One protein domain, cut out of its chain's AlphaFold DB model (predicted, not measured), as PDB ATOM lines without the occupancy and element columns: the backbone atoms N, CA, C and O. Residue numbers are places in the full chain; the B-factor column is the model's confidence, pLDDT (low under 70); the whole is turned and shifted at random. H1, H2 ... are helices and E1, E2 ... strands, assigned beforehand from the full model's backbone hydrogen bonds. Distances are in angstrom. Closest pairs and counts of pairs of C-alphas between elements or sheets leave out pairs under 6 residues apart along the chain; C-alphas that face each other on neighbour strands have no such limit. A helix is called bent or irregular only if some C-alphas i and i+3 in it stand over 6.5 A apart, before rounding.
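This is residues 262 to 305 and 315 to 371 of the 680 residues of the protein "Predicted protein" of Trichoplax adhaerens (UniProt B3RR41). A small, strongly twisted sheet of four short strands sits between two helices, with H1 packed on one face, mostly over the edge strand E2, and H2 packed on the other face over E3. The short helices H3 and H4 lie past the last residues of H2, where the chain turns back into E3. The printed part has 101 residues with four named helices and four named strands, along the chain E1 H1 E2 H2 H3 H4 E3 E4; the sheet runs E2, E1, E3, E4, all parallel. The class is mixed, helices and strands, and the whole is compact, with a radius of gyration of the C-alphas of 14.6 A and spans of 43 by 33 by 25 A.

In the sheet, E2 is residues 293 to 297, 13.2 A long; E1 is residues 262 to 265, 9.7 A, beginning with C-alpha 262 at (41.522, 80.912, 10.345); E3 is residues 348 to 352, 13.6 A; and E4 is residues 365 to 367, 6.6 A, ending with C-alpha 367 at (36.205, 69.750, 0.889). H1 is residues 268 to 283, 22.7 A, with C-alpha 268 at (52.760, 73.292, 5.223). H2 is residues 319 to 331, 18.3 A; H3 is residues 333 to 339, 9.6 A. H4 is residues 343 to 346 and only just irregular, C-alphas 343 and 346 being 6.6 A apart.

E1 and E2 are parallel at 39 degrees, with N 263 and O 294 2.8 A apart, within hydrogen-bond range. E1 and E3 are parallel at 23 degrees, with N 349 and O 262 at 2.8 A. E3 and E4 are parallel at 21 degrees, with N 366 and O 350 at 2.9 A. The pairing of E3 is staggered: residues 348 to 350 pair with E1, residues 350 to 352 with E4. H1 and H2 are on opposite faces of the sheet, which gives three layers, helices on both faces. H1, at a height of 9.4 A over the sheet, runs along the strands, at 2 degrees to E2 on the local plane; its closest C-alphas to E2 are those of Glu 271 and Phe 295, 5.2 A. E1, H1 and E2 form a strand-helix-strand unit, two parallel neighbour strands with a helix between, with a right-handed crossover. H2, at a height of 8.4 A, runs along the strands, at 15 degrees to E3 on the local plane; the closest C-alphas are those of Arg 320 and Val 352, 5.6 A. H2 touches H4 with residues 330 to 331 alone, C-alphas 331 and 345 being the closest at 5.2 A. H2 and H3 are close but not clearly touching, at a steep tilt of 60 degrees; their closest C-alphas, 329 and 335, are 6.7 A apart. H3 and H4 are not on the sheet. In H1, H2 and H3 every O i to N i+4 pair is within hydrogen-bond range; H4 is too short for such a pair.

The two C-alphas farthest apart are those of Arg 285 and His 305, 46.8 A. Residues 306 to 314 are not printed, and C-alphas 305 and 315 are 6.2 A apart across this cut, in the link from E2 to H2. The link from E3 to E4, residues 353 to 364, is long. The mean pLDDT of the printed part is 79.1; 22 residues are under 70, among them residues 299 to 305, 315 to 317 and 339 to 343.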
ATOM      1  N   LEU A 262      40.467  81.910  10.291       90.62
ATOM      2  CA  LEU A 262      41.522  80.912  10.345       90.62
ATOM      3  C   LEU A 262      41.026  79.648   9.641       90.62
ATOM      4  O   LEU A 262      40.018  79.074  10.040       90.62
ATOM      5  N   VAL A 263      41.743  79.217   8.610       94.06
ATOM      6  CA  VAL A 263      41.437  78.009   7.844       94.06
ATOM      7  C   VAL A 263      42.535  76.988   8.099       94.06
ATOM      8  O   VAL A 263      43.686  77.195   7.704       94.06
ATOM      9  N   PHE A 264      42.198  75.891   8.766       93.88
ATOM     10  CA  PHE A 264      43.134  74.798   8.962       93.88
ATOM     11  C   PHE A 264      43.270  73.948   7.699       93.88
ATOM     12  O   PHE A 264      42.275  73.620   7.057       93.88
ATOM     13  N   VAL A 265      44.510  73.599   7.363       93.12
ATOM     14  CA  VAL A 265      44.878  72.819   6.172       93.12
ATOM     15  C   VAL A 265      45.830  71.681   6.533       93.12
ATOM     16  O   VAL A 265      46.454  71.690   7.599       93.12
ATOM     17  N   GLU A 266      45.938  70.697   5.647       87.25
ATOM     18  CA  GLU A 266      46.643  69.439   5.898       87.25
ATOM     19  C   GLU A 266      48.161  69.625   6.055       87.25
ATOM     20  O   GLU A 266      48.757  69.243   7.063       87.25
ATOM     21  N   GLY A 267      48.813  70.275   5.092       86.56
ATOM     22  CA  GLY A 267      50.266  70.417   5.058       86.56
ATOM     23  C   GLY A 267      50.773  71.853   5.132       86.56
ATOM     24  O   GLY A 267      50.059  72.835   4.936       86.56
ATOM     25  N   THR A 268      52.081  71.993   5.371       89.06
ATOM     26  CA  THR A 268      52.760  73.292   5.223       89.06
ATOM     27  C   THR A 268      52.748  73.779   3.776       89.06
ATOM     28  O   THR A 268      52.781  74.982   3.529       89.06
ATOM     29  N   ASP A 269      52.731  72.847   2.822       90.00
ATOM     30  CA  ASP A 269      52.695  73.169   1.400       90.00
ATOM     31  C   ASP A 269      51.313  73.721   1.003       90.00
ATOM     32  O   ASP A 269      51.251  74.701   0.261       90.00
ATOM     33  N   ASP A 270      50.229  73.205   1.593       92.69
ATOM     34  CA  ASP A 270      48.869  73.751   1.507       92.69
ATOM     35  C   ASP A 270      48.800  75.184   2.031       92.69
ATOM     36  O   ASP A 270      48.293  76.074   1.348       92.69
ATOM     37  N   GLU A 271      49.361  75.427   3.222       93.31
ATOM     38  CA  GLU A 271      49.421  76.763   3.827       93.31
ATOM     39  C   GLU A 271      50.097  77.751   2.865       93.31
ATOM     40  O   GLU A 271      49.571  78.835   2.609       93.31
ATOM     41  N   MET A 272      51.226  77.357   2.265       92.25
ATOM     42  CA  MET A 272      51.937  78.181   1.284       92.25
ATOM     43  C   MET A 272      51.141  78.390  -0.010       92.25
ATOM     44  O   MET A 272      51.112  79.508  -0.538       92.25
ATOM     45  N   PHE A 273      50.521  77.336  -0.543       93.06
ATOM     46  CA  PHE A 273      49.801  77.388  -1.809       93.06
ATOM     47  C   PHE A 273      48.519  78.212  -1.707       93.06
ATOM     48  O   PHE A 273      48.346  79.160  -2.474       93.06
ATOM     49  N   TYR A 274      47.640  77.920  -0.748       94.00
ATOM     50  CA  TYR A 274      46.374  78.642  -0.619       94.00
ATOM     51  C   TYR A 274      46.599  80.110  -0.237       94.00
ATOM     52  O   TYR A 274      45.919  80.993  -0.763       94.00
ATOM     53  N   GLN A 275      47.626  80.408   0.572       91.50
ATOM     54  CA  GLN A 275      48.016  81.793   0.843       91.50
ATOM     55  C   GLN A 275      48.509  82.514  -0.421       91.50
ATOM     56  O   GLN A 275      48.151  83.674  -0.646       91.50
ATOM     57  N   MET A 276      49.303  81.846  -1.271       91.06
ATOM     58  CA  MET A 276      49.704  82.390  -2.575       91.06
ATOM     59  C   MET A 276      48.480  82.695  -3.444       91.06
ATOM     60  O   MET A 276      48.414  83.778  -4.029       91.06
ATOM     61  N   ILE A 277      47.539  81.753  -3.552       89.56
ATOM     62  CA  ILE A 277      46.336  81.900  -4.378       89.56
ATOM     63  C   ILE A 277      45.501  83.088  -3.894       89.56
ATOM     64  O   ILE A 277      45.163  83.952  -4.699       89.56
ATOM     65  N   MET A 278      45.260  83.206  -2.585       88.00
ATOM     66  CA  MET A 278      44.526  84.345  -2.021       88.00
ATOM     67  C   MET A 278      45.182  85.686  -2.345       88.00
ATOM     68  O   MET A 278      44.507  86.613  -2.793       88.00
ATOM     69  N   ASN A 279      46.504  85.790  -2.186       86.56
ATOM     70  CA  ASN A 279      47.231  87.016  -2.521       86.56
ATOM     71  C   ASN A 279      47.061  87.384  -4.005       86.56
ATOM     72  O   ASN A 279      46.930  88.562  -4.342       86.56
ATOM     73  N   LYS A 280      47.022  86.382  -4.892       84.12
ATOM     74  CA  LYS A 280      46.813  86.583  -6.330       84.12
ATOM     75  C   LYS A 280      45.390  86.981  -6.684       84.12
ATOM     76  O   LYS A 280      45.228  87.912  -7.469       84.12
ATOM     77  N   ILE A 281      44.385  86.337  -6.094       83.44
ATOM     78  CA  ILE A 281      42.969  86.686  -6.283       83.44
ATOM     79  C   ILE A 281      42.736  88.158  -5.914       83.44
ATOM     80  O   ILE A 281      42.114  88.899  -6.680       83.44
ATOM     81  N   ILE A 282      43.302  88.597  -4.781       82.00
ATOM     82  CA  ILE A 282      43.237  89.989  -4.316       82.00
ATOM     83  C   ILE A 282      43.956  90.922  -5.298       82.00
ATOM     84  O   ILE A 282      43.389  91.932  -5.714       82.00
ATOM     85  N   TYR A 283      45.185  90.581  -5.702       82.88
ATOM     86  CA  TYR A 283      45.975  91.388  -6.638       82.88
ATOM     87  C   TYR A 283      45.270  91.575  -7.989       82.88
ATOM     88  O   TYR A 283      45.210  92.689  -8.508       82.88
ATOM     89  N   LYS A 284      44.685  90.502  -8.533       77.44
ATOM     90  CA  LYS A 284      43.923  90.514  -9.788       77.44
ATOM     91  C   LYS A 284      42.522  91.134  -9.655       77.44
ATOM     92  O   LYS A 284      41.835  91.266 -10.661       77.44
ATOM     93  N   ARG A 285      42.092  91.523  -8.445       77.56
ATOM     94  CA  ARG A 285      40.748  92.065  -8.141       77.56
ATOM     95  C   ARG A 285      39.593  91.159  -8.585       77.56
ATOM     96  O   ARG A 285      38.497  91.638  -8.854       77.56
ATOM     97  N   LEU A 286      39.826  89.852  -8.633       74.06
ATOM     98  CA  LEU A 286      38.806  88.868  -9.019       74.06
ATOM     99  C   LEU A 286      37.758  88.673  -7.928       74.06
ATOM    100  O   LEU A 286      36.611  88.314  -8.190       74.06
ATOM    101  N   PHE A 287      38.177  88.902  -6.689       75.56
ATOM    102  CA  PHE A 287      37.317  88.941  -5.530       75.56
ATOM    103  C   PHE A 287      37.932  89.874  -4.490       75.56
ATOM    104  O   PHE A 287      39.131  89.795  -4.215       75.56
ATOM    105  N   MET A 288      37.119  90.760  -3.917       69.81
ATOM    106  CA  MET A 288      37.523  91.531  -2.746       69.81
ATOM    107  C   MET A 288      37.013  90.813  -1.497       69.81
ATOM    108  O   MET A 288      35.800  90.693  -1.328       69.81
ATOM    109  N   PRO A 289      37.913  90.315  -0.635       68.38
ATOM    110  CA  PRO A 289      37.518  89.550   0.532       68.38
ATOM    111  C   PRO A 289      36.785  90.441   1.538       68.38
ATOM    112  O   PRO A 289      37.337  91.443   1.986       68.38
ATOM    113  N   SER A 290      35.564  90.060   1.921       72.25
ATOM    114  CA  SER A 290      34.838  90.697   3.034       72.25
ATOM    115  C   SER A 290      35.547  90.454   4.369       72.25
ATOM    116  O   SER A 290      35.615  91.342   5.213       72.25
ATOM    117  N   ILE A 291      36.110  89.252   4.535       80.19
ATOM    118  CA  ILE A 291      36.896  88.822   5.691       80.19
ATOM    119  C   ILE A 291      38.171  88.135   5.167       80.19
ATOM    120  O   ILE A 291      38.062  87.162   4.412       80.19
ATOM    121  N   PRO A 292      39.383  88.609   5.512       83.62
ATOM    122  CA  PRO A 292      40.631  87.957   5.120       83.62
ATOM    123  C   PRO A 292      40.697  86.501   5.594       83.62
ATOM    124  O   PRO A 292      40.320  86.196   6.724       83.62
ATOM    125  N   LEU A 293      41.219  85.612   4.748       90.25
ATOM    126  CA  LEU A 293      41.548  84.241   5.136       90.25
ATOM    127  C   LEU A 293      43.003  84.162   5.590       90.25
ATOM    128  O   LEU A 293      43.890  84.757   4.974       90.25
ATOM    129  N   LYS A 294      43.245  83.378   6.636       91.12
ATOM    130  CA  LYS A 294      44.575  83.000   7.096       91.12
ATOM    131  C   LYS A 294      44.650  81.487   7.173       91.12
ATOM    132  O   LYS A 294      43.913  80.879   7.943       91.12
ATOM    133  N   PHE A 295      45.550  80.888   6.408       93.94
ATOM    134  CA  PHE A 295      45.727  79.439   6.418       93.94
ATOM    135  C   PHE A 295      46.689  79.016   7.518       93.94
ATOM    136  O   PHE A 295      47.652  79.730   7.823       93.94
ATOM    137  N   LYS A 296      46.432  77.854   8.114       93.25
ATOM    138  CA  LYS A 296      47.337  77.255   9.084       93.25
ATOM    139  C   LYS A 296      47.385  75.746   8.947       93.25
ATOM    140  O   LYS A 296      46.379  75.065   9.101       93.25
ATOM    141  N   SER A 297      48.576  75.229   8.696       90.44
ATOM    142  CA  SER A 297      48.823  73.794   8.740       90.44
ATOM    143  C   SER A 297      48.657  73.256  10.161       90.44
ATOM    144  O   SER A 297      49.065  73.904  11.131       90.44
ATOM    145  N   HIS A 298      48.088  72.056  10.297       78.88
ATOM    146  CA  HIS A 298      47.964  71.403  11.605       78.88
ATOM    147  C   HIS A 298      49.307  70.929  12.192       78.88
ATOM    148  O   HIS A 298      49.379  70.564  13.364       78.88
ATOM    149  N   GLY A 299      50.382  70.964  11.395       66.38
ATOM    150  CA  GLY A 299      51.705  70.463  11.766       66.38
ATOM    151  C   GLY A 299      51.767  68.932  11.809       66.38
ATOM    152  O   GLY A 299      50.749  68.248  11.832       66.38
ATOM    153  N   TYR A 300      52.973  68.361  11.803       54.78
ATOM    154  CA  TYR A 300      53.134  66.905  11.888       54.78
ATOM    155  C   TYR A 300      52.614  66.385  13.237       54.78
ATOM    156  O   TYR A 300      53.049  66.843  14.296       54.78
ATOM    157  N   SER A 301      51.685  65.427  13.201       47.22
ATOM    158  CA  SER A 301      51.140  64.794  14.401       47.22
ATOM    159  C   SER A 301      52.241  63.999  15.112       47.22
ATOM    160  O   SER A 301      52.758  63.022  14.585       47.22
ATOM    161  N   LEU A 302      52.636  64.422  16.316       41.78
ATOM    162  CA  LEU A 302      53.664  63.748  17.124       41.78
ATOM    163  C   LEU A 302      53.112  62.594  17.983       41.78
ATOM    164  O   LEU A 302      53.867  61.983  18.743       41.78
ATOM    165  N   ARG A 303      51.810  62.281  17.914       42.72
ATOM    166  CA  ARG A 303      51.218  61.215  18.737       42.72
ATOM    167  C   ARG A 303      51.248  59.878  17.999       42.72
ATOM    168  O   ARG A 303      50.386  59.581  17.184       42.72
ATOM    169  N   LYS A 304      52.249  59.065  18.336       44.03
ATOM    170  CA  LYS A 304      52.275  57.623  18.055       44.03
ATOM    171  C   LYS A 304      51.254  56.934  18.967       44.03
ATOM    172  O   LYS A 304      51.294  57.168  20.176       44.03
ATOM    173  N   HIS A 305      50.356  56.106  18.429       48.66
ATOM    174  CA  HIS A 305      49.564  55.211  19.277       48.66
ATOM    175  C   HIS A 305      50.484  54.172  19.945       48.66
ATOM    176  O   HIS A 305      51.567  53.888  19.416       48.66
ATOM    177  N   THR A 315      50.672  54.705  13.354       46.97
ATOM    178  CA  THR A 315      50.600  56.149  13.279       46.97
ATOM    179  C   THR A 315      49.328  56.547  12.549       46.97
ATOM    180  O   THR A 315      48.985  55.966  11.524       46.97
ATOM    181  N   GLU A 316      48.731  57.618  13.060       53.72
ATOM    182  CA  GLU A 316      48.122  58.673  12.255       53.72
ATOM    183  C   GLU A 316      46.721  58.392  11.711       53.72
ATOM    184  O   GLU A 316      46.497  57.796  10.661       53.72
ATOM    185  N   ASP A 317      45.757  58.985  12.403       54.12
ATOM    186  CA  ASP A 317      44.577  59.549  11.760       54.12
ATOM    187  C   ASP A 317      44.944  60.269  10.456       54.12
ATOM    188  O   ASP A 317      45.960  60.966  10.398       54.12
ATOM    189  N   SER A 318      44.112  60.141   9.418       74.38
ATOM    190  CA  SER A 318      44.382  60.841   8.156       74.38
ATOM    191  C   SER A 318      44.412  62.358   8.376       74.38
ATOM    192  O   SER A 318      43.713  62.867   9.252       74.38
ATOM    193  N   SER A 319      45.174  63.102   7.571       80.56
ATOM    194  CA  SER A 319      45.275  64.568   7.670       80.56
ATOM    195  C   SER A 319      43.898  65.243   7.734       80.56
ATOM    196  O   SER A 319      43.622  66.016   8.653       80.56
ATOM    197  N   ARG A 320      42.963  64.824   6.869       84.88
ATOM    198  CA  ARG A 320      41.549  65.209   6.952       84.88
ATOM    199  C   ARG A 320      40.919  64.961   8.328       84.88
ATOM    200  O   ARG A 320      40.254  65.843   8.851       84.88
ATOM    201  N   GLN A 321      41.120  63.795   8.946       84.00
ATOM    202  CA  GLN A 321      40.567  63.482  10.274       84.00
ATOM    203  C   GLN A 321      41.181  64.330  11.393       84.00
ATOM    204  O   GLN A 321      40.518  64.570  12.408       84.00
ATOM    205  N   ILE A 322      42.439  64.751  11.240       85.62
ATOM    206  CA  ILE A 322      43.103  65.675  12.164       85.62
ATOM    207  C   ILE A 322      42.452  67.051  12.046       85.62
ATOM    208  O   ILE A 322      42.047  67.613  13.062       85.62
ATOM    209  N   ILE A 323      42.274  67.555  10.822       89.00
ATOM    210  CA  ILE A 323      41.573  68.820  10.575       89.00
ATOM    211  C   ILE A 323      40.141  68.777  11.087       89.00
ATOM    212  O   ILE A 323      39.730  69.678  11.816       89.00
ATOM    213  N   GLU A 324      39.408  67.707  10.784       87.25
ATOM    214  CA  GLU A 324      38.041  67.524  11.262       87.25
ATOM    215  C   GLU A 324      37.963  67.578  12.783       87.25
ATOM    216  O   GLU A 324      37.095  68.255  13.325       87.25
ATOM    217  N   ARG A 325      38.901  66.941  13.488       85.56
ATOM    218  CA  ARG A 325      38.964  67.010  14.949       85.56
ATOM    219  C   ARG A 325      39.355  68.370  15.489       85.56
ATOM    220  O   ARG A 325      38.763  68.783  16.477       85.56
ATOM    221  N   LEU A 326      40.337  69.036  14.888       86.75
ATOM    222  CA  LEU A 326      40.776  70.358  15.331       86.75
ATOM    223  C   LEU A 326      39.648  71.373  15.194       86.75
ATOM    224  O   LEU A 326      39.329  72.068  16.152       86.75
ATOM    225  N   VAL A 327      38.999  71.402  14.029       87.88
ATOM    226  CA  VAL A 327      37.854  72.281  13.802       87.88
ATOM    227  C   VAL A 327      36.726  71.904  14.752       87.88
ATOM    228  O   VAL A 327      36.233  72.783  15.445       87.88
ATOM    229  N   LYS A 328      36.375  70.612  14.870       85.50
ATOM    230  CA  LYS A 328      35.350  70.148  15.815       85.50
ATOM    231  C   LYS A 328      35.645  70.603  17.241       85.50
ATOM    232  O   LYS A 328      34.775  71.169  17.875       85.50
ATOM    233  N   PHE A 329      36.865  70.416  17.731       82.69
ATOM    234  CA  PHE A 329      37.258  70.852  19.068       82.69
ATOM    235  C   PHE A 329      37.041  72.358  19.278       82.69
ATOM    236  O   PHE A 329      36.622  72.766  20.352       82.69
ATOM    237  N   CYS A 330      37.276  73.178  18.252       81.19
ATOM    238  CA  CYS A 330      37.091  74.624  18.336       81.19
ATOM    239  C   CYS A 330      35.645  75.105  18.122       81.19
ATOM    240  O   CYS A 330      35.365  76.254  18.449       81.19
ATOM    241  N   VAL A 331      34.757  74.304  17.516       80.94
ATOM    242  CA  VAL A 331      33.417  74.767  17.083       80.94
ATOM    243  C   VAL A 331      32.250  73.857  17.493       80.94
ATOM    244  O   VAL A 331      31.105  74.167  17.163       80.94
ATOM    245  N   ASP A 332      32.503  72.730  18.165       77.88
ATOM    246  CA  ASP A 332      31.463  71.805  18.636       77.88
ATOM    247  C   ASP A 332      30.660  72.456  19.774       77.88
ATOM    248  O   ASP A 332      31.259  72.843  20.781       77.88
ATOM    249  N   PRO A 333      29.318  72.544  19.656       71.88
ATOM    250  CA  PRO A 333      28.461  73.096  20.698       71.88
ATOM    251  C   PRO A 333      28.686  72.463  22.067       71.88
ATOM    252  O   PRO A 333      28.662  73.179  23.047       71.88
ATOM    253  N   LYS A 334      28.994  71.163  22.152       75.38
ATOM    254  CA  LYS A 334      29.259  70.518  23.448       75.38
ATOM    255  C   LYS A 334      30.503  71.077  24.133       75.38
ATOM    256  O   LYS A 334      30.511  71.239  25.345       75.38
ATOM    257  N   VAL A 335      31.550  71.365  23.359       71.06
ATOM    258  CA  VAL A 335      32.781  71.970  23.887       71.06
ATOM    259  C   VAL A 335      32.539  73.444  24.211       71.06
ATOM    260  O   VAL A 335      33.021  73.932  25.227       71.06
ATOM    261  N   ALA A 336      31.761  74.138  23.376       67.31
ATOM    262  CA  ALA A 336      31.338  75.511  23.628       67.31
ATOM    263  C   ALA A 336      30.491  75.632  24.906       67.31
ATOM    264  O   ALA A 336      30.715  76.563  25.666       67.31
ATOM    265  N   ASP A 337      29.592  74.679  25.173       68.94
ATOM    266  CA  ASP A 337      28.788  74.586  26.400       68.94
ATOM    267  C   ASP A 337      29.682  74.354  27.635       68.94
ATOM    268  O   ASP A 337      29.446  74.925  28.692       68.94
ATOM    269  N   GLU A 338      30.726  73.522  27.516       74.56
ATOM    270  CA  GLU A 338      31.699  73.287  28.597       74.56
ATOM    271  C   GLU A 338      32.604  74.505  28.870       74.56
ATOM    272  O   GLU A 338      33.092  74.666  29.989       74.56
ATOM    273  N   CYS A 339      32.856  75.337  27.853       65.12
ATOM    274  CA  CYS A 339      33.782  76.474  27.910       65.12
ATOM    275  C   CYS A 339      33.092  77.854  27.906       65.12
ATOM    276  O   CYS A 339      33.794  78.865  27.890       65.12
ATOM    277  N   ASP A 340      31.756  77.902  27.886       64.06
ATOM    278  CA  ASP A 340      30.919  79.100  27.708       64.06
ATOM    279  C   ASP A 340      31.306  79.990  26.493       64.06
ATOM    280  O   ASP A 340      31.142  81.213  26.526       64.06
ATOM    281  N   ASP A 341      31.823  79.416  25.393       63.09
ATOM    282  CA  ASP A 341      32.320  80.173  24.225       63.09
ATOM    283  C   ASP A 341      31.798  79.641  22.877       63.09
ATOM    284  O   ASP A 341      32.323  78.687  22.301       63.09
ATOM    285  N   TYR A 342      30.795  80.325  22.319       63.50
ATOM    286  CA  TYR A 342      30.230  80.046  20.987       63.50
ATOM    287  C   TYR A 342      30.802  80.941  19.876       63.50
ATOM    288  O   TYR A 342      30.340  80.895  18.731       63.50
ATOM    289  N   SER A 343      31.784  81.792  20.188       69.00
ATOM    290  CA  SER A 343      32.229  82.862  19.288       69.00
ATOM    291  C   SER A 343      33.014  82.348  18.078       69.00
ATOM    292  O   SER A 343      32.957  82.938  16.997       69.00
ATOM    293  N   LEU A 344      33.707  81.213  18.218       76.75
ATOM    294  CA  LEU A 344      34.679  80.719  17.239       76.75
ATOM    295  C   LEU A 344      34.062  80.146  15.959       76.75
ATOM    296  O   LEU A 344      34.743  80.085  14.932       76.75
ATOM    297  N   LYS A 345      32.771  79.793  15.975       76.56
ATOM    298  CA  LYS A 345      32.071  79.223  14.813       76.56
ATOM    299  C   LYS A 345      32.154  80.144  13.586       76.56
ATOM    300  O   LYS A 345      32.252  79.659  12.467       76.56
ATOM    301  N   GLY A 346      32.175  81.467  13.776       77.00
ATOM    302  CA  GLY A 346      32.297  82.443  12.682       77.00
ATOM    303  C   GLY A 346      33.719  82.671  12.152       77.00
ATOM    304  O   GLY A 346      33.883  83.354  11.137       77.00
ATOM    305  N   PHE A 347      34.743  82.123  12.817       83.31
ATOM    306  CA  PHE A 347      36.151  82.451  12.566       83.31
ATOM    307  C   PHE A 347      37.030  81.240  12.257       83.31
ATOM    308  O   PHE A 347      38.065  81.421  11.618       83.31
ATOM    309  N   ILE A 348      36.652  80.033  12.680       88.31
ATOM    310  CA  ILE A 348      37.462  78.821  12.514       88.31
ATOM    311  C   ILE A 348      36.853  77.908  11.449       88.31
ATOM    312  O   ILE A 348      35.688  77.523  11.533       88.31
ATOM    313  N   PHE A 349      37.660  77.551  10.453       91.62
ATOM    314  CA  PHE A 349      37.276  76.713   9.321       91.62
ATOM    315  C   PHE A 349      38.351  75.667   9.016       91.62
ATOM    316  O   PHE A 349      39.486  75.770   9.481       91.62
ATOM    317  N   GLY A 350      38.003  74.669   8.210       92.31
ATOM    318  CA  GLY A 350      38.926  73.691   7.646       92.31
ATOM    319  C   GLY A 350      38.785  73.608   6.130       92.31
ATOM    320  O   GLY A 350      37.680  73.726   5.606       92.31
ATOM    321  N   LEU A 351      39.898  73.385   5.439       93.06
ATOM    322  CA  LEU A 351      39.935  73.014   4.029       93.06
ATOM    323  C   LEU A 351      40.705  71.701   3.905       93.06
ATOM    324  O   LEU A 351      41.858  71.623   4.330       93.06
ATOM    325  N   VAL A 352      40.044  70.679   3.366       90.00
ATOM    326  CA  VAL A 352      40.567  69.307   3.301       90.00
ATOM    327  C   VAL A 352      40.472  68.731   1.897       90.00
ATOM    328  O   VAL A 352      39.632  69.144   1.087       90.00
ATOM    329  N   ASP A 353      41.309  67.732   1.640       88.56
ATOM    330  CA  ASP A 353      41.243  66.934   0.427       88.56
ATOM    331  C   ASP A 353      39.893  66.201   0.320       88.56
ATOM    332  O   ASP A 353      39.200  65.908   1.306       88.56
ATOM    333  N   ASN A 354      39.494  65.894  -0.917       78.44
ATOM    334  CA  ASN A 354      38.210  65.248  -1.181       78.44
ATOM    335  C   ASN A 354      38.174  63.837  -0.558       78.44
ATOM    336  O   ASN A 354      37.147  63.413  -0.018       78.44
ATOM    337  N   ASP A 355      39.315  63.129  -0.567       71.06
ATOM    338  CA  ASP A 355      39.541  61.817   0.068       71.06
ATOM    339  C   ASP A 355      38.496  60.730  -0.290       71.06
ATOM    340  O   ASP A 355      38.477  59.649   0.299       71.06
ATOM    341  N   ASN A 356      37.598  61.004  -1.247       62.44
ATOM    342  CA  ASN A 356      36.370  60.259  -1.537       62.44
ATOM    343  C   ASN A 356      35.479  59.984  -0.302       62.44
ATOM    344  O   ASN A 356      34.675  59.053  -0.316       62.44
ATOM    345  N   LYS A 357      35.597  60.784   0.768       67.50
ATOM    346  CA  LYS A 357      34.781  60.649   1.996       67.50
ATOM    347  C   LYS A 357      33.503  61.497   1.975       67.50
ATOM    348  O   LYS A 357      32.775  61.519   2.965       67.50
ATOM    349  N   GLY A 358      33.230  62.178   0.859       69.75
ATOM    350  CA  GLY A 358      32.115  63.113   0.721       69.75
ATOM    351  C   GLY A 358      32.325  64.409   1.510       69.75
ATOM    352  O   GLY A 358      33.420  64.686   2.016       69.75
ATOM    353  N   GLU A 359      31.271  65.217   1.606       76.56
ATOM    354  CA  GLU A 359      31.273  66.449   2.401       76.56
ATOM    355  C   GLU A 359      31.425  66.147   3.898       76.56
ATOM    356  O   GLU A 359      30.989  65.105   4.400       76.56
ATOM    357  N   SER A 360      32.091  67.045   4.625       77.62
ATOM    358  CA  SER A 360      32.209  66.906   6.073       77.62
ATOM    359  C   SER A 360      30.850  67.112   6.744       77.62
ATOM    360  O   SER A 360      30.053  67.944   6.327       77.62
ATOM    361  N   LYS A 361      30.607  66.402   7.851       77.19
ATOM    362  CA  LYS A 361      29.419  66.633   8.696       77.19
ATOM    363  C   LYS A 361      29.484  67.961   9.460       77.19
ATOM    364  O   LYS A 361      28.508  68.342  10.097       77.19
ATOM    365  N   ILE A 362      30.644  68.617   9.468       77.56
ATOM    366  CA  ILE A 362      30.879  69.889  10.148       77.56
ATOM    367  C   ILE A 362      30.825  70.996   9.098       77.56
ATOM    368  O   ILE A 362      31.692  71.061   8.234       77.56
ATOM    369  N   ASN A 363      29.853  71.903   9.214       78.62
ATOM    370  CA  ASN A 363      29.623  72.980   8.237       78.62
ATOM    371  C   ASN A 363      30.824  73.929   8.059       78.62
ATOM    372  O   ASN A 363      30.941  74.599   7.041       78.62
ATOM    373  N   ASN A 364      31.712  74.000   9.052       86.56
ATOM    374  CA  ASN A 364      32.937  74.798   9.018       86.56
ATOM    375  C   ASN A 364      34.078  74.136   8.227       86.56
ATOM    376  O   ASN A 364      35.187  74.664   8.211       86.56
ATOM    377  N   ILE A 365      33.848  72.981   7.602       88.38
ATOM    378  CA  ILE A 365      34.860  72.255   6.839       88.38
ATOM    379  C   ILE A 365      34.418  72.152   5.389       88.38
ATOM    380  O   ILE A 365      33.408  71.526   5.076       88.38
ATOM    381  N   THR A 366      35.222  72.727   4.506       90.06
ATOM    382  CA  THR A 366      35.025  72.658   3.063       90.06
ATOM    383  C   THR A 366      35.961  71.604   2.479       90.06
ATOM    384  O   THR A 366      37.159  71.594   2.761       90.06
ATOM    385  N   CYS A 367      35.418  70.711   1.658       88.25
ATOM    386  CA  CYS A 367      36.205  69.750   0.889       88.25
ATOM    387  C   CYS A 367      36.452  70.297  -0.521       88.25
ATOM    388  O   CYS A 367      35.590  70.975  -1.086       88.25
ATOM    389  N   LEU A 368      37.589  69.953  -1.127       88.81
ATOM    390  CA  LEU A 368      37.803  70.204  -2.553       88.81
ATOM    391  C   LEU A 368      36.760  69.439  -3.389       88.81
ATOM    392  O   LEU A 368      36.637  68.219  -3.281       88.81
ATOM    393  N   LYS A 369      35.993  70.155  -4.220       81.31
ATOM    394  CA  LYS A 369      34.887  69.579  -5.006       81.31
ATOM    395  C   LYS A 369      35.386  69.003  -6.329       81.31
ATOM    396  O   LYS A 369      35.273  67.798  -6.562       81.31
ATOM    397  N   GLU A 370      36.005  69.835  -7.164       86.06
ATOM    398  CA  GLU A 370      36.388  69.459  -8.530       86.06
ATOM    399  C   GLU A 370      37.687  68.655  -8.614       86.06
ATOM    400  O   GLU A 370      37.762  67.700  -9.391       86.06
ATOM    401  N   ARG A 371      38.673  68.933  -7.758       89.62
ATOM    402  CA  ARG A 371      39.947  68.198  -7.726       89.62
ATOM    403  C   ARG A 371      40.137  67.404  -6.437       89.62
ATOM    404  O   ARG A 371      39.542  67.732  -5.415       89.62
TER     405      ARG A 371